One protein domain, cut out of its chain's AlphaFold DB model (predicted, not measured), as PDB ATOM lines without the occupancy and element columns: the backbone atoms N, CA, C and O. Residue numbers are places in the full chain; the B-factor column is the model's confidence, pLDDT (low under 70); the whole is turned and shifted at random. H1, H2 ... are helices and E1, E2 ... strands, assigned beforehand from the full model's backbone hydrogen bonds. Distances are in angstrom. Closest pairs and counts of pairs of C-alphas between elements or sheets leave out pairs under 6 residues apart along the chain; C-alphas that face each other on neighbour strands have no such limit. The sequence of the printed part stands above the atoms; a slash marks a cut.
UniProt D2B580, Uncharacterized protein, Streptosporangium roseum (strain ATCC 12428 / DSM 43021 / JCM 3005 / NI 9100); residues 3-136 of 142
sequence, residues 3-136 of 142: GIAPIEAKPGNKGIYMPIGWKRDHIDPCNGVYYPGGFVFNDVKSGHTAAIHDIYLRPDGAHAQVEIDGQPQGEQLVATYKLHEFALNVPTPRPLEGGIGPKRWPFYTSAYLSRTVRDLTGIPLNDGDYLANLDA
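Overview. This is residues 3 to 136 of the 142 residues of an uncharacterized protein of Streptosporangium roseum (strain ATCC 12428 / DSM 43021 / JCM 3005 / NI 9100) (UniProt D2B580). A six-stranded sheet curls like part of a barrel, open between E1 and E6, with helix H2 packed on E4 at one end and the loop of residues 88 to 104 at the other. Residues 3 to 4 pair with edge strand E1. The printed part has 134 residues, under half in named elements, with two helices and six strands in chain order E1 E2 E3 E4 H1 E5 H2 E6. The class is mixed; the sheet, E1 - E2 - E3 - E4 - E5 - E6, is antiparallel. The whole is compact, with a radius of gyration of the C-alphas of 15.3 A and spans of 47 by 33 by 29 A.

Arrangement. E1 (residues 32 to 42), E2 (49 to 58), E3 (61 to 68) and E4 (71 to 80) form a meander, each the antiparallel neighbour of the one before, in three hairpins. Within hydrogen-bond range are N 35 and O 55 at 2.8 A, N 63 and O 56 at 2.8 A, and N 73 and O 66 at 2.8 A. E5 (105 to 109) is staggered: residues 108 to 109 pair with E4, N 108 and O 80 at 2.8 A, and residues 105 to 108 with E6 (130 to 134), N 107 and O 132 at 2.8 A. H2 (111 to 121) is on the sheet at a height of 7.4 A, only just over E4, with 3 C-alphas on it; the closest C-alphas, of Val 78 and Leu 113, are 5.4 A apart. H1 (83 to 87) only grazes the sheet. In H1 and H2 every O i to N i+4 pair is within hydrogen-bond range.

Along the chain. E1 runs 28.4 A from C-alpha 32 at (158.751, 151.347, 41.740), E2 25.7 A, E3 20.5 A, E4 23.5 A and H2 15.5 A. E6 ends at C-alpha 134, (173.426, 147.736, 47.791).

Size, cuts and confidence. The C-alphas of Ser 46 and Pro 95, the two farthest apart, are 47.6 A apart. The printed part has no cut; the link from H1 to E5 is long. Confidence is under 70 in residues 12 to 14, 19 to 31, 83 to 104 and 135 to 136.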
ATOM      1  N   GLY A   3     166.947 134.923  56.163       74.62
ATOM      2  CA  GLY A   3     166.386 135.386  54.890       74.62
ATOM      3  C   GLY A   3     164.986 134.823  54.659       74.62
ATOM      4  O   GLY A   3     164.740 133.650  54.933       74.62
ATOM      5  N   ILE A   4     164.085 135.648  54.134       79.44
ATOM      6  CA  ILE A   4     162.782 135.237  53.613       79.44
ATOM      7  C   ILE A   4     162.939 135.129  52.097       79.44
ATOM      8  O   ILE A   4     163.212 136.121  51.415       79.44
ATOM      9  N   ALA A   5     162.784 133.916  51.569       77.19
ATOM     10  CA  ALA A   5     163.026 133.630  50.160       77.19
ATOM     11  C   ALA A   5     162.231 134.571  49.224       77.19
ATOM     12  O   ALA A   5     161.070 134.869  49.506       77.19
ATOM     13  N   PRO A   6     162.811 135.002  48.086       76.75
ATOM     14  CA  PRO A   6     164.110 134.610  47.531       76.75
ATOM     15  C   PRO A   6     165.321 135.380  48.091       76.75
ATOM     16  O   PRO A   6     166.427 135.183  47.593       76.75
ATOM     17  N   ILE A   7     165.141 136.249  49.088       79.88
ATOM     18  CA  ILE A   7     166.254 136.941  49.743       79.88
ATOM     19  C   ILE A   7     166.950 135.984  50.713       79.88
ATOM     20  O   ILE A   7     166.316 135.286  51.505       79.88
ATOM     21  N   GLU A   8     168.278 135.968  50.660       81.00
ATOM     22  CA  GLU A   8     169.112 135.079  51.464       81.00
ATOM     23  C   GLU A   8     170.056 135.885  52.358       81.00
ATOM     24  O   GLU A   8     170.680 136.854  51.925       81.00
ATOM     25  N   ALA A   9     170.217 135.481  53.617       76.75
ATOM     26  CA  ALA A   9     171.229 136.072  54.488       76.75
ATOM     27  C   ALA A   9     172.626 135.559  54.096       76.75
ATOM     28  O   ALA A   9     172.852 134.354  53.983       76.75
ATOM     29  N   LYS A  10     173.598 136.462  53.925       76.31
ATOM     30  CA  LYS A  10     174.988 136.069  53.659       76.31
ATOM     31  C   LYS A  10     175.627 135.467  54.918       76.31
ATOM     32  O   LYS A  10     175.374 135.956  56.026       76.31
ATOM     33  N   PRO A  11     176.535 134.481  54.771       72.19
ATOM     34  CA  PRO A  11     177.239 133.882  55.900       72.19
ATOM     35  C   PRO A  11     177.919 134.921  56.801       72.19
ATOM     36  O   PRO A  11     178.554 135.868  56.327       72.19
ATOM     37  N   GLY A  12     177.804 134.720  58.116       69.12
ATOM     38  CA  GLY A  12     178.412 135.592  59.123       69.12
ATOM     39  C   GLY A  12     177.762 136.973  59.251       69.12
ATOM     40  O   GLY A  12     178.452 137.911  59.634       69.12
ATOM     41  N   ASN A  13     176.472 137.113  58.906       62.88
ATOM     42  CA  ASN A  13     175.710 138.372  58.971       62.88
ATOM     43  C   ASN A  13     176.364 139.531  58.190       62.88
ATOM     44  O   ASN A  13     176.225 140.695  58.551       62.88
ATOM     45  N   LYS A  14     177.080 139.225  57.100       69.25
ATOM     46  CA  LYS A  14     177.787 140.230  56.284       69.25
ATOM     47  C   LYS A  14     176.871 141.020  55.336       69.25
ATOM     48  O   LYS A  14     177.364 141.813  54.539       69.25
ATOM     49  N   GLY A  15     175.566 140.768  55.379       71.50
ATOM     50  CA  GLY A  15     174.549 141.396  54.538       71.50
ATOM     51  C   GLY A  15     173.535 140.381  54.019       71.50
ATOM     52  O   GLY A  15     173.504 139.236  54.468       71.50
ATOM     53  N   ILE A  16     172.734 140.804  53.048       74.44
ATOM     54  CA  ILE A  16     171.749 139.971  52.351       74.44
ATOM     55  C   ILE A  16     172.102 139.861  50.865       74.44
ATOM     56  O   ILE A  16     172.786 140.720  50.301       74.44
ATOM     57  N   TYR A  17     171.688 138.768  50.241       74.12
ATOM     58  CA  TYR A  17     171.637 138.599  48.800       74.12
ATOM     59  C   TYR A  17     170.191 138.796  48.349       74.12
ATOM     60  O   TYR A  17     169.293 138.106  48.823       74.12
ATOM     61  N   MET A  18     169.985 139.764  47.457       74.38
ATOM     62  CA  MET A  18     168.684 140.108  46.891       74.38
ATOM     63  C   MET A  18     168.735 139.795  45.394       74.38
ATOM     64  O   MET A  18     169.300 140.593  44.640       74.38
ATOM     65  N   PRO A  19     168.251 138.623  44.952       65.81
ATOM     66  CA  PRO A  19     168.273 138.294  43.536       65.81
ATOM     67  C   PRO A  19     167.345 139.229  42.759       65.81
ATOM     68  O   PRO A  19     166.199 139.419  43.154       65.81
ATOM     69  N   ILE A  20     167.852 139.759  41.642       60.34
ATOM     70  CA  ILE A  20     167.074 140.483  40.632       60.34
ATOM     71  C   ILE A  20     166.866 139.523  39.456       60.34
ATOM     72  O   ILE A  20     167.835 139.036  38.871       60.34
ATOM     73  N   GLY A  21     165.620 139.213  39.112       50.56
ATOM     74  CA  GLY A  21     165.256 138.363  37.989       50.56
ATOM     75  C   GLY A  21     164.022 138.867  37.242       50.56
ATOM     76  O   GLY A  21     162.935 138.953  37.803       50.56
ATOM     77  N   TRP A  22     164.162 139.032  35.921       43.88
ATOM     78  CA  TRP A  22     163.125 139.409  34.935       43.88
ATOM     79  C   TRP A  22     161.770 138.675  35.061       43.88
ATOM     80  O   TRP A  22     160.760 139.141  34.544       43.88
ATOM     81  N   LYS A  23     161.719 137.503  35.708       47.69
ATOM     82  CA  LYS A  23     160.484 136.716  35.890       47.69
ATOM     83  C   LYS A  23     159.801 136.901  37.251       47.69
ATOM     84  O   LYS A  23     158.663 136.462  37.387       47.69
ATOM     85  N   ARG A  24     160.491 137.442  38.258       48.25
ATOM     86  CA  ARG A  24     159.994 137.564  39.644       48.25
ATOM     87  C   ARG A  24     159.939 139.005  40.138       48.25
ATOM     88  O   ARG A  24     159.159 139.277  41.045       48.25
ATOM     89  N   ASP A  25     160.693 139.898  39.511       56.84
ATOM     90  CA  ASP A  25     160.654 141.319  39.817       56.84
ATOM     91  C   ASP A  25     159.629 141.999  38.922       56.84
ATOM     92  O   ASP A  25     159.566 141.760  37.711       56.84
ATOM     93  N   HIS A  26     158.826 142.863  39.525       60.44
ATOM     94  CA  HIS A  26     157.892 143.701  38.797       60.44
ATOM     95  C   HIS A  26     158.443 145.124  38.800       60.44
ATOM     96  O   HIS A  26     158.553 145.752  39.853       60.44
ATOM     97  N   ILE A  27     158.835 145.626  37.625       61.59
ATOM     98  CA  ILE A  27     159.002 147.068  37.442       61.59
ATOM     99  C   ILE A  27     157.590 147.617  37.292       61.59
ATOM    100  O   ILE A  27     156.985 147.486  36.229       61.59
ATOM    101  N   ASP A  28     157.074 148.195  38.367       60.28
ATOM    102  CA  ASP A  28     155.829 148.939  38.351       60.28
ATOM    103  C   ASP A  28     156.168 150.413  38.077       60.28
ATOM    104  O   ASP A  28     156.771 151.075  38.927       60.28
ATOM    105  N   PRO A  29     155.805 150.972  36.910       57.03
ATOM    106  CA  PRO A  29     156.090 152.370  36.601       57.03
ATOM    107  C   PRO A  29     155.474 153.357  37.604       57.03
ATOM    108  O   PRO A  29     155.958 154.480  37.727       57.03
ATOM    109  N   CYS A  30     154.414 152.950  38.307       62.94
ATOM    110  CA  CYS A  30     153.715 153.754  39.299       62.94
ATOM    111  C   CYS A  30     154.246 153.518  40.720       62.94
ATOM    112  O   CYS A  30     154.300 154.462  41.505       62.94
ATOM    113  N   ASN A  31     154.643 152.283  41.051       65.44
ATOM    114  CA  ASN A  31     154.976 151.882  42.426       65.44
ATOM    115  C   ASN A  31     156.457 151.550  42.671       65.44
ATOM    116  O   ASN A  31     156.826 151.295  43.818       65.44
ATOM    117  N   GLY A  32     157.310 151.587  41.644       73.62
ATOM    118  CA  GLY A  32     158.751 151.347  41.740       73.62
ATOM    119  C   GLY A  32     159.181 149.923  41.371       73.62
ATOM    120  O   GLY A  32     158.449 149.164  40.739       73.62
ATOM    121  N   VAL A  33     160.408 149.561  41.745       77.50
ATOM    122  CA  VAL A  33     160.953 148.215  41.504       77.50
ATOM    123  C   VAL A  33     160.632 147.324  42.694       77.50
ATOM    124  O   VAL A  33     161.067 147.609  43.809       77.50
ATOM    125  N   TYR A  34     159.889 146.250  42.450       79.19
ATOM    126  CA  TYR A  34     159.500 145.292  43.475       79.19
ATOM    127  C   TYR A  34     160.525 144.167  43.651       79.19
ATOM    128  O   TYR A  34     160.913 143.519  42.678       79.19
ATOM    129  N   TYR A  35     160.882 143.901  44.906       78.81
ATOM    130  CA  TYR A  35     161.737 142.813  45.361       78.81
ATOM    131  C   TYR A  35     160.930 141.899  46.294       78.81
ATOM    132  O   TYR A  35     160.642 142.291  47.431       78.81
ATOM    133  N   PRO A  36     160.565 140.682  45.854       80.19
ATOM    134  CA  PRO A  36     159.889 139.725  46.719       80.19
ATOM    135  C   PRO A  36     160.835 139.182  47.798       80.19
ATOM    136  O   PRO A  36     162.056 139.142  47.620       80.19
ATOM    137  N   GLY A  37     160.257 138.667  48.883       85.62
ATOM    138  CA  GLY A  37     161.012 138.113  50.008       85.62
ATOM    139  C   GLY A  37     161.439 139.192  50.995       85.62
ATOM    140  O   GLY A  37     160.861 140.273  51.030       85.62
ATOM    141  N   GLY A  38     162.430 138.899  51.831       86.25
ATOM    142  CA  GLY A  38     162.780 139.778  52.942       86.25
ATOM    143  C   GLY A  38     163.821 139.206  53.889       86.25
ATOM    144  O   GLY A  38     164.595 138.316  53.541       86.25
ATOM    145  N   PHE A  39     163.847 139.718  55.107       87.56
ATOM    146  CA  PHE A  39     164.737 139.249  56.157       87.56
ATOM    147  C   PHE A  39     164.134 139.486  57.537       87.56
ATOM    148  O   PHE A  39     163.370 140.426  57.755       87.56
ATOM    149  N   VAL A  40     164.517 138.621  58.471       88.06
ATOM    150  CA  VAL A  40     164.126 138.679  59.877       88.06
ATOM    151  C   VAL A  40     165.352 138.976  60.733       88.06
ATOM    152  O   VAL A  40     166.400 138.317  60.635       88.06
ATOM    153  N   PHE A  41     165.213 139.973  61.595       85.62
ATOM    154  CA  PHE A  41     166.148 140.285  62.660       85.62
ATOM    155  C   PHE A  41     165.585 139.812  63.989       85.62
ATOM    156  O   PHE A  41     164.464 140.154  64.347       85.62
ATOM    157  N   ASN A  42     166.412 139.088  64.731       85.00
ATOM    158  CA  ASN A  42     166.124 138.686  66.098       85.00
ATOM    159  C   ASN A  42     167.118 139.436  66.985       85.00
ATOM    160  O   ASN A  42     168.324 139.166  66.903       85.00
ATOM    161  N   ASP A  43     166.647 140.392  67.782       83.06
ATOM    162  CA  ASP A  43     167.494 141.035  68.782       83.06
ATOM    163  C   ASP A  43     167.513 140.188  70.054       83.06
ATOM    164  O   ASP A  43     166.555 140.136  70.820       83.06
ATOM    165  N   VAL A  44     168.648 139.539  70.304       81.19
ATOM    166  CA  VAL A  44     168.838 138.664  71.470       81.19
ATOM    167  C   VAL A  44     168.729 139.440  72.785       81.19
ATOM    168  O   VAL A  44     168.367 138.860  73.806       81.19
ATOM    169  N   LYS A  45     169.055 140.740  72.786       83.00
ATOM    170  CA  LYS A  45     169.090 141.541  74.013       83.00
ATOM    171  C   LYS A  45     167.694 141.962  74.465       83.00
ATOM    172  O   LYS A  45     167.392 141.832  75.648       83.00
ATOM    173  N   SER A  46     166.885 142.502  73.558       82.00
ATOM    174  CA  SER A  46     165.506 142.900  73.866       82.00
ATOM    175  C   SER A  46     164.513 141.739  73.775       82.00
ATOM    176  O   SER A  46     163.456 141.797  74.394       82.00
ATOM    177  N   GLY A  47     164.856 140.671  73.049       86.94
ATOM    178  CA  GLY A  47     163.955 139.555  72.767       86.94
ATOM    179  C   GLY A  47     162.956 139.844  71.646       86.94
ATOM    180  O   GLY A  47     162.120 138.986  71.374       86.94
ATOM    181  N   HIS A  48     163.042 141.013  71.003       89.81
ATOM    182  CA  HIS A  48     162.161 141.395  69.907       89.81
ATOM    183  C   HIS A  48     162.600 140.802  68.570       89.81
ATOM    184  O   HIS A  48     163.794 140.671  68.267       89.81
ATOM    185  N   THR A  49     161.603 140.539  67.735       90.69
ATOM    186  CA  THR A  49     161.779 140.089  66.357       90.69
ATOM    187  C   THR A  49     161.193 141.116  65.399       90.69
ATOM    188  O   THR A  49     160.064 141.560  65.576       90.69
ATOM    189  N   ALA A  50     161.935 141.474  64.351       91.25
ATOM    190  CA  ALA A  50     161.464 142.358  63.289       91.25
ATOM    191  C   ALA A  50     161.646 141.697  61.919       91.25
ATOM    192  O   ALA A  50     162.758 141.298  61.571       91.25
ATOM    193  N   ALA A  51     160.578 141.612  61.131       92.00
ATOM    194  CA  ALA A  51     160.618 141.167  59.744       92.00
ATOM    195  C   ALA A  51     160.443 142.364  58.802       92.00
ATOM    196  O   ALA A  51     159.590 143.218  59.032       92.00
ATOM    197  N   ILE A  52     161.250 142.415  57.743       91.94
ATOM    198  CA  ILE A  52     161.130 143.381  56.647       91.94
ATOM    199  C   ILE A  52     161.024 142.580  55.354       91.94
ATOM    200  O   ILE A  52     161.946 141.827  55.035       91.94
ATOM    201  N   HIS A  53     159.923 142.719  54.621       91.62
ATOM    202  CA  HIS A  53     159.663 141.945  53.404       91.62
ATOM    203  C   HIS A  53     158.846 142.728  52.371       91.62
ATOM    204  O   HIS A  53     158.352 143.814  52.660       91.62
ATOM    205  N   ASP A  54     158.745 142.185  51.155       88.44
ATOM    206  CA  ASP A  54     157.996 142.750  50.027       88.44
ATOM    207  C   ASP A  54     158.396 144.209  49.758       88.44
ATOM    208  O   ASP A  54     157.657 145.162  50.014       88.44
ATOM    209  N   ILE A  55     159.634 144.375  49.289       87.19
ATOM    210  CA  ILE A  55     160.324 145.664  49.249       87.19
ATOM    211  C   ILE A  55     160.089 146.346  47.896       87.19
ATOM    212  O   ILE A  55     160.404 145.791  46.848       87.19
ATOM    213  N   TYR A  56     159.620 147.589  47.908       85.75
ATOM    214  CA  TYR A  56     159.552 148.482  46.755       85.75
ATOM    215  C   TYR A  56     160.649 149.541  46.821       85.75
ATOM    216  O   TYR A  56     160.698 150.353  47.745       85.75
ATOM    217  N   LEU A  57     161.501 149.595  45.799       82.69
ATOM    218  CA  LEU A  57     162.406 150.723  45.592       82.69
ATOM    219  C   LEU A  57     161.691 151.798  44.765       82.69
ATOM    220  O   LEU A  57     161.451 151.623  43.569       82.69
ATOM    221  N   ARG A  58     161.363 152.916  45.417       82.88
ATOM    222  CA  ARG A  58     160.671 154.097  44.868       82.88
ATOM    223  C   ARG A  58     161.567 155.323  44.942       82.88
ATOM    224  O   ARG A  58     162.457 155.304  45.779       82.88
ATOM    225  N   PRO A  59     161.348 156.393  44.155       80.19
ATOM    226  CA  PRO A  59     162.271 157.533  44.065       80.19
ATOM    227  C   PRO A  59     162.735 158.154  45.398       80.19
ATOM    228  O   PRO A  59     163.804 158.758  45.443       80.19
ATOM    229  N   ASP A  60     161.942 158.021  46.459       82.94
ATOM    230  CA  ASP A  60     162.204 158.521  47.809       82.94
ATOM    231  C   ASP A  60     162.891 157.506  48.749       82.94
ATOM    232  O   ASP A  60     163.464 157.909  49.764       82.94
ATOM    233  N   GLY A  61     162.880 156.207  48.436       87.75
ATOM    234  CA  GLY A  61     163.522 155.194  49.269       87.75
ATOM    235  C   GLY A  61     163.072 153.750  49.043       87.75
ATOM    236  O   GLY A  61     162.446 153.398  48.043       87.75
ATOM    237  N   ALA A  62     163.437 152.898  49.997       89.31
ATOM    238  CA  ALA A  62     162.956 151.530  50.121       89.31
ATOM    239  C   ALA A  62     161.728 151.499  51.036       89.31
ATOM    240  O   ALA A  62     161.825 151.777  52.234       89.31
ATOM    241  N   HIS A  63     160.589 151.140  50.459       92.44
ATOM    242  CA  HIS A  63     159.337 150.874  51.158       92.44
ATOM    243  C   HIS A  63     159.190 149.368  51.334       92.44
ATOM    244  O   HIS A  63     159.527 148.626  50.421       92.44
ATOM    245  N   ALA A  64     158.734 148.899  52.486       92.94
ATOM    246  CA  ALA A  64     158.611 147.470  52.759       92.94
ATOM    247  C   ALA A  64     157.472 147.200  53.735       92.94
ATOM    248  O   ALA A  64     157.160 148.053  54.567       92.94
ATOM    249  N   GLN A  65     156.889 146.006  53.675       95.25
ATOM    250  CA  GLN A  65     156.061 145.506  54.765       95.25
ATOM    251  C   GLN A  65     156.947 145.224  55.977       95.25
ATOM    252  O   GLN A  65     158.032 144.644  55.853       95.25
ATOM    253  N   VAL A  66     156.489 145.665  57.148       95.44
ATOM    254  CA  VAL A  66     157.197 145.462  58.411       95.44
ATOM    255  C   VAL A  66     156.303 144.716  59.388       95.44
ATOM    256  O   VAL A  66     155.147 145.086  59.583       95.44
ATOM    257  N   GLU A  67     156.857 143.709  60.055       95.62
ATOM    258  CA  GLU A  67     156.231 143.037  61.194       95.62
ATOM    259  C   GLU A  67     157.150 143.128  62.411       95.62
ATOM    260  O   GLU A  67     158.361 142.944  62.295       95.62
ATOM    261  N   ILE A  68     156.581 143.402  63.583       93.94
ATOM    262  CA  ILE A  68     157.298 143.431  64.864       93.94
ATOM    263  C   ILE A  68     156.610 142.437  65.789       93.94
ATOM    264  O   ILE A  68     155.403 142.535  65.996       93.94
ATOM    265  N   ASP A  69     157.352 141.463  66.309       93.31
ATOM    266  CA  ASP A  69     156.835 140.372  67.147       93.31
ATOM    267  C   ASP A  69     155.610 139.667  66.524       93.31
ATOM    268  O   ASP A  69     154.645 139.303  67.200       93.31
ATOM    269  N   GLY A  70     155.631 139.510  65.195       91.56
ATOM    270  CA  GLY A  70     154.542 138.922  64.405       91.56
ATOM    271  C   GLY A  70     153.313 139.821  64.225       91.56
ATOM    272  O   GLY A  70     152.298 139.359  63.710       91.56
ATOM    273  N   GLN A  71     153.366 141.086  64.656       94.94
ATOM    274  CA  GLN A  71     152.302 142.066  64.442       94.94
ATOM    275  C   GLN A  71     152.623 142.974  63.249       94.94
ATOM    276  O   GLN A  71     153.651 143.665  63.265       94.94
ATOM    277  N   PRO A  72     151.739 143.043  62.237       94.94
ATOM    278  CA  PRO A  72     151.972 143.856  61.055       94.94
ATOM    279  C   PRO A  72     151.934 145.351  61.386       94.94
ATOM    280  O   PRO A  72     151.037 145.840  62.070       94.94
ATOM    281  N   GLN A  73     152.904 146.080  60.846       95.25
ATOM    282  CA  GLN A  73     153.018 147.540  60.902       95.25
ATOM    283  C   GLN A  73     152.613 148.201  59.572       95.25
ATOM    284  O   GLN A  73     152.572 149.429  59.478       95.25
ATOM    285  N   GLY A  74     152.313 147.396  58.548       93.88
ATOM    286  CA  GLY A  74     152.006 147.847  57.191       93.88
ATOM    287  C   GLY A  74     153.247 148.239  56.389       93.88
ATOM    288  O   GLY A  74     154.380 147.974  56.796       93.88
ATOM    289  N   GLU A  75     153.018 148.881  55.240       94.75
ATOM    290  CA  GLU A  75     154.098 149.404  54.404       94.75
ATOM    291  C   GLU A  75     154.750 150.617  55.073       94.75
ATOM    292  O   GLU A  75     154.071 151.570  55.458       94.75
ATOM    293  N   GLN A  76     156.073 150.581  55.200       96.75
ATOM    294  CA  GLN A  76     156.865 151.618  55.841       96.75
ATOM    295  C   GLN A  76     158.083 151.962  54.988       96.75
ATOM    296  O   GLN A  76     158.718 151.090  54.397       96.75
ATOM    297  N   LEU A  77     158.459 153.240  54.985       95.06
ATOM    298  CA  LEU A  77     159.736 153.690  54.439       95.06
ATOM    299  C   LEU A  77     160.850 153.256  55.399       95.06
ATOM    300  O   LEU A  77     161.043 153.881  56.440       95.06
ATOM    301  N   VAL A  78     161.580 152.187  55.082       93.94
ATOM    302  CA  VAL A  78     162.597 151.590  55.972       93.94
ATOM    303  C   VAL A  78     164.002 152.136  55.730       93.94
ATOM    304  O   VAL A  78     164.829 152.139  56.637       93.94
ATOM    305  N   ALA A  79     164.271 152.642  54.530       92.19
ATOM    306  CA  ALA A  79     165.532 153.294  54.210       92.19
ATOM    307  C   ALA A  79     165.336 154.339  53.113       92.19
ATOM    308  O   ALA A  79     164.469 154.197  52.255       92.19
ATOM    309  N   THR A  80     166.163 155.374  53.120       92.19
ATOM    310  CA  THR A  80     166.189 156.411  52.088       92.19
ATOM    311  C   THR A  80     167.466 156.308  51.272       92.19
ATOM    312  O   THR A  80     168.434 155.653  51.657       92.19
ATOM    313  N   TYR A  81     167.477 156.966  50.127       85.56
ATOM    314  CA  TYR A  81     168.667 157.143  49.315       85.56
ATOM    315  C   TYR A  81     168.564 158.468  48.575       85.56
ATOM    316  O   TYR A  81     167.487 159.046  48.437       85.56
ATOM    317  N   LYS A  82     169.684 158.965  48.063       78.38
ATOM    318  CA  LYS A  82     169.716 160.248  47.364       78.38
ATOM    319  C   LYS A  82     169.922 160.022  45.881       78.38
ATOM    320  O   LYS A  82     171.035 159.734  45.467       78.38
ATOM    321  N   LEU A  83     168.883 160.226  45.070       66.62
ATOM    322  CA  LEU A  83     168.935 160.032  43.611       66.62
ATOM    323  C   LEU A  83     170.128 160.723  42.919       66.62
ATOM    324  O   LEU A  83     170.678 160.197  41.955       66.62
ATOM    325  N   HIS A  84     170.586 161.876  43.415       62.88
ATOM    326  CA  HIS A  84     171.748 162.569  42.844       62.88
ATOM    327  C   HIS A  84     173.080 161.823  43.058       62.88
ATOM    328  O   HIS A  84     173.981 161.945  42.230       62.88
ATOM    329  N   GLU A  85     173.200 161.009  44.111       62.19
ATOM    330  CA  GLU A  85     174.365 160.139  44.345       62.19
ATOM    331  C   GLU A  85     174.422 158.974  43.339       62.19
ATOM    332  O   GLU A  85     175.488 158.395  43.117       62.19
ATOM    333  N   PHE A  86     173.303 158.683  42.663       58.16
ATOM    334  CA  PHE A  86     173.228 157.741  41.548       58.16
ATOM    335  C   PHE A  86     173.708 158.411  40.276       58.16
ATOM    336  O   PHE A  86     174.596 157.892  39.609       58.16
ATOM    337  N   ALA A  87     173.125 159.569  39.950       52.72
ATOM    338  CA  ALA A  87     173.302 160.236  38.665       52.72
ATOM    339  C   ALA A  87     174.769 160.592  38.373       52.72
ATOM    340  O   ALA A  87     175.208 160.493  37.232       52.72
ATOM    341  N   LEU A  88     175.539 160.947  39.408       47.59
ATOM    342  CA  LEU A  88     176.957 161.302  39.273       47.59
ATOM    343  C   LEU A  88     177.873 160.094  39.008       47.59
ATOM    344  O   LEU A  88     178.988 160.277  38.528       47.59
ATOM    345  N   ASN A  89     177.406 158.871  39.287       45.22
ATOM    346  CA  ASN A  89     178.192 157.639  39.210       45.22
ATOM    347  C   ASN A  89     177.531 156.553  38.348       45.22
ATOM    348  O   ASN A  89     177.842 155.382  38.554       45.22
ATOM    349  N   VAL A  90     176.629 156.890  37.411       49.41
ATOM    350  CA  VAL A  90     176.216 155.966  36.336       49.41
ATOM    351  C   VAL A  90     177.200 156.151  35.178       49.41
ATOM    352  O   VAL A  90     176.991 157.023  34.332       49.41
ATOM    353  N   PRO A  91     178.304 155.386  35.102       42.81
ATOM    354  CA  PRO A  91     179.171 155.461  33.950       42.81
ATOM    355  C   PRO A  91     178.483 154.621  32.878       42.81
ATOM    356  O   PRO A  91     178.646 153.403  32.848       42.81
ATOM    357  N   THR A  92     177.743 155.266  31.978       39.22
ATOM    358  CA  THR A  92     177.092 154.639  30.812       39.22
ATOM    359  C   THR A  92     175.917 153.699  31.163       39.22
ATOM    360  O   THR A  92     176.041 152.828  32.024       39.22
ATOM    361  N   PRO A  93     174.767 153.797  30.466       38.94
ATOM    362  CA  PRO A  93     173.811 152.692  30.419       38.94
ATOM    363  C   PRO A  93     174.566 151.440  29.965       38.94
ATOM    364  O   PRO A  93     175.292 151.521  28.977       38.94
ATOM    365  N   ARG A  94     174.433 150.305  30.662       42.72
ATOM    366  CA  ARG A  94     174.952 149.017  30.179       42.72
ATOM    367  C   ARG A  94     173.884 148.369  29.301       42.72
ATOM    368  O   ARG A  94     172.999 147.699  29.831       42.72
ATOM    369  N   PRO A  95     173.904 148.565  27.971       37.06
ATOM    370  CA  PRO A  95     172.730 148.328  27.133       37.06
ATOM    371  C   PRO A  95     172.476 146.836  26.859       37.06
ATOM    372  O   PRO A  95     171.536 146.502  26.152       37.06
ATOM    373  N   LEU A  96     173.307 145.939  27.400       32.88
ATOM    374  CA  LEU A  96     173.255 144.495  27.158       32.88
ATOM    375  C   LEU A  96     173.058 143.662  28.443       32.88
ATOM    376  O   LEU A  96     173.006 142.444  28.350       32.88
ATOM    377  N   GLU A  97     172.923 144.289  29.625       38.22
ATOM    378  CA  GLU A  97     173.009 143.604  30.937       38.22
ATOM    379  C   GLU A  97     171.820 143.873  31.889       38.22
ATOM    380  O   GLU A  97     171.925 143.644  33.090       38.22
ATOM    381  N   GLY A  98     170.681 144.362  31.385       36.62
ATOM    382  CA  GLY A  98     169.383 144.316  32.086       36.62
ATOM    383  C   GLY A  98     169.219 145.121  33.388       36.62
ATOM    384  O   GLY A  98     168.123 145.129  33.939       36.62
ATOM    385  N   GLY A  99     170.244 145.829  33.868       43.91
ATOM    386  CA  GLY A  99     170.151 146.717  35.028       43.91
ATOM    387  C   GLY A  99     170.929 148.013  34.815       43.91
ATOM    388  O   GLY A  99     172.100 147.994  34.440       43.91
ATOM    389  N   ILE A 100     170.281 149.154  35.062       47.34
ATOM    390  CA  ILE A 100     170.918 150.477  35.111       47.34
ATOM    391  C   ILE A 100     170.999 150.874  36.587       47.34
ATOM    392  O   ILE A 100     169.969 151.067  37.225       47.34
ATOM    393  N   GLY A 101     172.208 150.992  37.138       52.44
ATOM    394  CA  GLY A 101     172.401 151.421  38.524       52.44
ATOM    395  C   GLY A 101     173.876 151.592  38.906       52.44
ATOM    396  O   GLY A 101     174.756 151.052  38.228       52.44
ATOM    397  N   PRO A 102     174.179 152.365  39.963       54.56
ATOM    398  CA  PRO A 102     175.545 152.548  40.442       54.56
ATOM    399  C   PRO A 102     176.097 151.245  41.039       54.56
ATOM    400  O   PRO A 102     175.365 150.438  41.609       54.56
ATOM    401  N   LYS A 103     177.421 151.050  40.955       59.91
ATOM    402  CA  LYS A 103     178.110 149.871  41.522       59.91
ATOM    403  C   LYS A 103     177.878 149.722  43.030       59.91
ATOM    404  O   LYS A 103     177.857 148.607  43.536       59.91
ATOM    405  N   ARG A 104     177.765 150.854  43.723       68.31
ATOM    406  CA  ARG A 104     177.450 150.960  45.145       68.31
ATOM    407  C   ARG A 104     176.338 151.965  45.306       68.31
ATOM    408  O   ARG A 104     176.469 153.092  44.834       68.31
ATOM    409  N   TRP A 105     175.293 151.559  45.997       76.81
ATOM    410  CA  TRP A 105     174.156 152.408  46.276       76.81
ATOM    411  C   TRP A 105     174.002 152.548  47.792       76.81
ATOM    412  O   TRP A 105     173.598 151.579  48.440       76.81
ATOM    413  N   PRO A 106     174.339 153.717  48.365       83.12
ATOM    414  CA  PRO A 106     174.200 153.952  49.792       83.12
ATOM    415  C   PRO A 106     172.732 154.131  50.170       83.12
ATOM    416  O   PRO A 106     171.997 154.923  49.577       83.12
ATOM    417  N   PHE A 107     172.330 153.396  51.195       88.00
ATOM    418  CA  PHE A 107     171.072 153.562  51.891       88.00
ATOM    419  C   PHE A 107     171.330 154.239  53.227       88.00
ATOM    420  O   PHE A 107     172.315 153.955  53.917       88.00
ATOM    421  N   TYR A 108     170.406 155.109  53.594       92.38
ATOM    422  CA  TYR A 108     170.396 155.818  54.854       92.38
ATOM    423  C   TYR A 108     169.182 155.392  55.663       92.38
ATOM    424  O   TYR A 108     168.126 155.067  55.117       92.38
ATOM    425  N   THR A 109     169.335 155.396  56.975       92.50
ATOM    426  CA  THR A 109     168.255 155.135  57.916       92.50
ATOM    427  C   THR A 109     167.116 156.119  57.674       92.50
ATOM    428  O   THR A 109     167.359 157.308  57.491       92.50
ATOM    429  N   SER A 110     165.877 155.632  57.678       94.94
ATOM    430  CA  SER A 110     164.691 156.486  57.651       94.94
ATOM    431  C   SER A 110     164.260 156.903  59.060       94.94
ATOM    432  O   SER A 110     164.527 156.214  60.048       94.94
ATOM    433  N   ALA A 111     163.466 157.969  59.159       95.06
ATOM    434  CA  ALA A 111     162.846 158.371  60.419       95.06
ATOM    435  C   ALA A 111     162.004 157.256  61.071       95.06
ATOM    436  O   ALA A 111     161.946 157.175  62.299       95.06
ATOM    437  N   TYR A 112     161.349 156.401  60.274       94.75
ATOM    438  CA  TYR A 112     160.611 155.248  60.796       94.75
ATOM    439  C   TYR A 112     161.565 154.244  61.445       94.75
ATOM    440  O   TYR A 112     161.419 153.957  62.631       94.75
ATOM    441  N   LEU A 113     162.577 153.774  60.707       91.50
ATOM    442  CA  LEU A 113     163.509 152.763  61.204       91.50
ATOM    443  C   LEU A 113     164.282 153.262  62.431       91.50
ATOM    444  O   LEU A 113     164.431 152.525  63.400       91.50
ATOM    445  N   SER A 114     164.707 154.529  62.421       92.94
ATOM    446  CA  SER A 114     165.362 155.185  63.558       92.94
ATOM    447  C   SER A 114     164.512 155.112  64.833       92.94
ATOM    448  O   SER A 114     165.007 154.685  65.878       92.94
ATOM    449  N   ARG A 115     163.226 155.489  64.756       94.00
ATOM    450  CA  ARG A 115     162.313 155.423  65.908       94.00
ATOM    451  C   ARG A 115     162.101 153.985  66.360       94.00
ATOM    452  O   ARG A 115     162.340 153.687  67.521       94.00
ATOM    453  N   THR A 116     161.745 153.097  65.435       91.44
ATOM    454  CA  THR A 116     161.446 151.693  65.734       91.44
ATOM    455  C   THR A 116     162.626 150.983  66.398       91.44
ATOM    456  O   THR A 116     162.458 150.345  67.432       91.44
ATOM    457  N   VAL A 117     163.842 151.127  65.861       88.38
ATOM    458  CA  VAL A 117     165.043 150.507  66.445       88.38
ATOM    459  C   VAL A 117     165.315 151.058  67.838       88.38
ATOM    460  O   VAL A 117     165.594 150.285  68.756       88.38
ATOM    461  N   ARG A 118     165.220 152.378  68.020       90.88
ATOM    462  CA  ARG A 118     165.447 153.001  69.325       90.88
ATOM    463  C   ARG A 118     164.417 152.545  70.355       90.88
ATOM    464  O   ARG A 118     164.806 152.242  71.478       90.88
ATOM    465  N   ASP A 119     163.149 152.472  69.974       90.31
ATOM    466  CA  ASP A 119     162.059 152.114  70.881       90.31
ATOM    467  C   ASP A 119     162.126 150.629  71.281       90.31
ATOM    468  O   ASP A 119     161.904 150.304  72.445       90.31
ATOM    469  N   LEU A 120     162.514 149.739  70.357       87.38
ATOM    470  CA  LEU A 120     162.642 148.299  70.625       87.38
ATOM    471  C   LEU A 120     163.929 147.930  71.372       87.38
ATOM    472  O   LEU A 120     163.925 147.070  72.248       87.38
ATOM    473  N   THR A 121     165.057 148.544  71.014       84.50
ATOM    474  CA  THR A 121     166.386 148.053  71.434       84.50
ATOM    475  C   THR A 121     167.155 149.032  72.322       84.50
ATOM    476  O   THR A 121     168.162 148.665  72.937       84.50
ATOM    477  N   GLY A 122     166.729 150.298  72.377       85.38
ATOM    478  CA  GLY A 122     167.470 151.389  73.011       85.38
ATOM    479  C   GLY A 122     168.732 151.820  72.253       85.38
ATOM    480  O   GLY A 122     169.479 152.660  72.755       85.38
ATOM    481  N   ILE A 123     169.008 151.256  71.070       85.31
ATOM    482  CA  ILE A 123     170.182 151.613  70.266       85.31
ATOM    483  C   ILE A 123     169.981 153.013  69.659       85.31
ATOM    484  O   ILE A 123     168.945 153.268  69.038       85.31
ATOM    485  N   PRO A 124     170.958 153.930  69.804       85.75
ATOM    486  CA  PRO A 124     170.882 155.249  69.196       85.75
ATOM    487  C   PRO A 124     171.174 155.147  67.695       85.75
ATOM    488  O   PRO A 124     172.328 155.154  67.275       85.75
ATOM    489  N   LEU A 125     170.113 155.043  66.898       87.88
ATOM    490  CA  LEU A 125     170.156 155.113  65.440       87.88
ATOM    491  C   LEU A 125     169.421 156.382  64.992       87.88
ATOM    492  O   LEU A 125     168.251 156.550  65.342       87.88
ATOM    493  N   ASN A 126     170.074 157.277  64.249       93.69
ATOM    494  CA  ASN A 126     169.476 158.540  63.809       93.69
ATOM    495  C   ASN A 126     168.941 158.450  62.377       93.69
ATOM    496  O   ASN A 126     169.426 157.681  61.549       93.69
ATOM    497  N   ASP A 127     167.940 159.278  62.084       93.88
ATOM    498  CA  ASP A 127     167.483 159.510  60.714       93.88
ATOM    499  C   ASP A 127     168.628 160.072  59.857       93.88
ATOM    500  O   ASP A 127     169.354 160.972  60.286       93.88
ATOM    501  N   GLY A 128     168.809 159.521  58.657       92.31
ATOM    502  CA  GLY A 128     169.895 159.885  57.748       92.31
ATOM    503  C   GLY A 128     171.256 159.244  58.045       92.31
ATOM    504  O   GLY A 128     172.185 159.455  57.263       92.31
ATOM    505  N   ASP A 129     171.400 158.444  59.111       91.94
ATOM    506  CA  ASP A 129     172.635 157.684  59.351       91.94
ATOM    507  C   ASP A 129     172.875 156.683  58.215       91.94
ATOM    508  O   ASP A 129     171.937 156.071  57.704       91.94
ATOM    509  N   TYR A 130     174.133 156.482  57.818       89.06
ATOM    510  CA  TYR A 130     174.480 155.458  56.830       89.06
ATOM    511  C   TYR A 130     174.074 154.067  57.341       89.06
ATOM    512  O   TYR A 130     174.516 153.642  58.409       89.06
ATOM    513  N   LEU A 131     173.256 153.362  56.558       86.62
ATOM    514  CA  LEU A 131     172.704 152.057  56.917       86.62
ATOM    515  C   LEU A 131     173.481 150.923  56.243       86.62
ATOM    516  O   LEU A 131     174.031 150.046  56.907       86.62
ATOM    517  N   ALA A 132     173.518 150.924  54.912       81.50
ATOM    518  CA  ALA A 132     174.118 149.856  54.120       81.50
ATOM    519  C   ALA A 132     174.404 150.321  52.690       81.50
ATOM    520  O   ALA A 132     173.905 151.353  52.250       81.50
ATOM    521  N   ASN A 133     175.164 149.520  51.943       77.62
ATOM    522  CA  ASN A 133     175.267 149.652  50.495       77.62
ATOM    523  C   ASN A 133     174.565 148.471  49.823       77.62
ATOM    524  O   ASN A 133     174.791 147.322  50.208       77.62
ATOM    525  N   LEU A 134     173.792 148.745  48.776       75.25
ATOM    526  CA  LEU A 134     173.426 147.736  47.791       75.25
ATOM    527  C   LEU A 134     174.534 147.666  46.734       75.25
ATOM    528  O   LEU A 134     174.810 148.641  46.033       75.25
ATOM    529  N   ASP A 135     175.170 146.500  46.641       69.56
ATOM    530  CA  ASP A 135     176.113 146.165  45.575       69.56
ATOM    531  C   ASP A 135     175.347 145.429  44.467       69.56
ATOM    532  O   ASP A 135     175.043 144.240  44.595       69.56
ATOM    533  N   ALA A 136     175.023 146.126  43.377       63.69
ATOM    534  CA  ALA A 136     174.357 145.512  42.234       63.69
ATOM    535  C   ALA A 136     175.352 144.632  41.458       63.69
ATOM    536  O   ALA A 136     176.312 145.126  40.862       63.69
TER     537      ALA A 136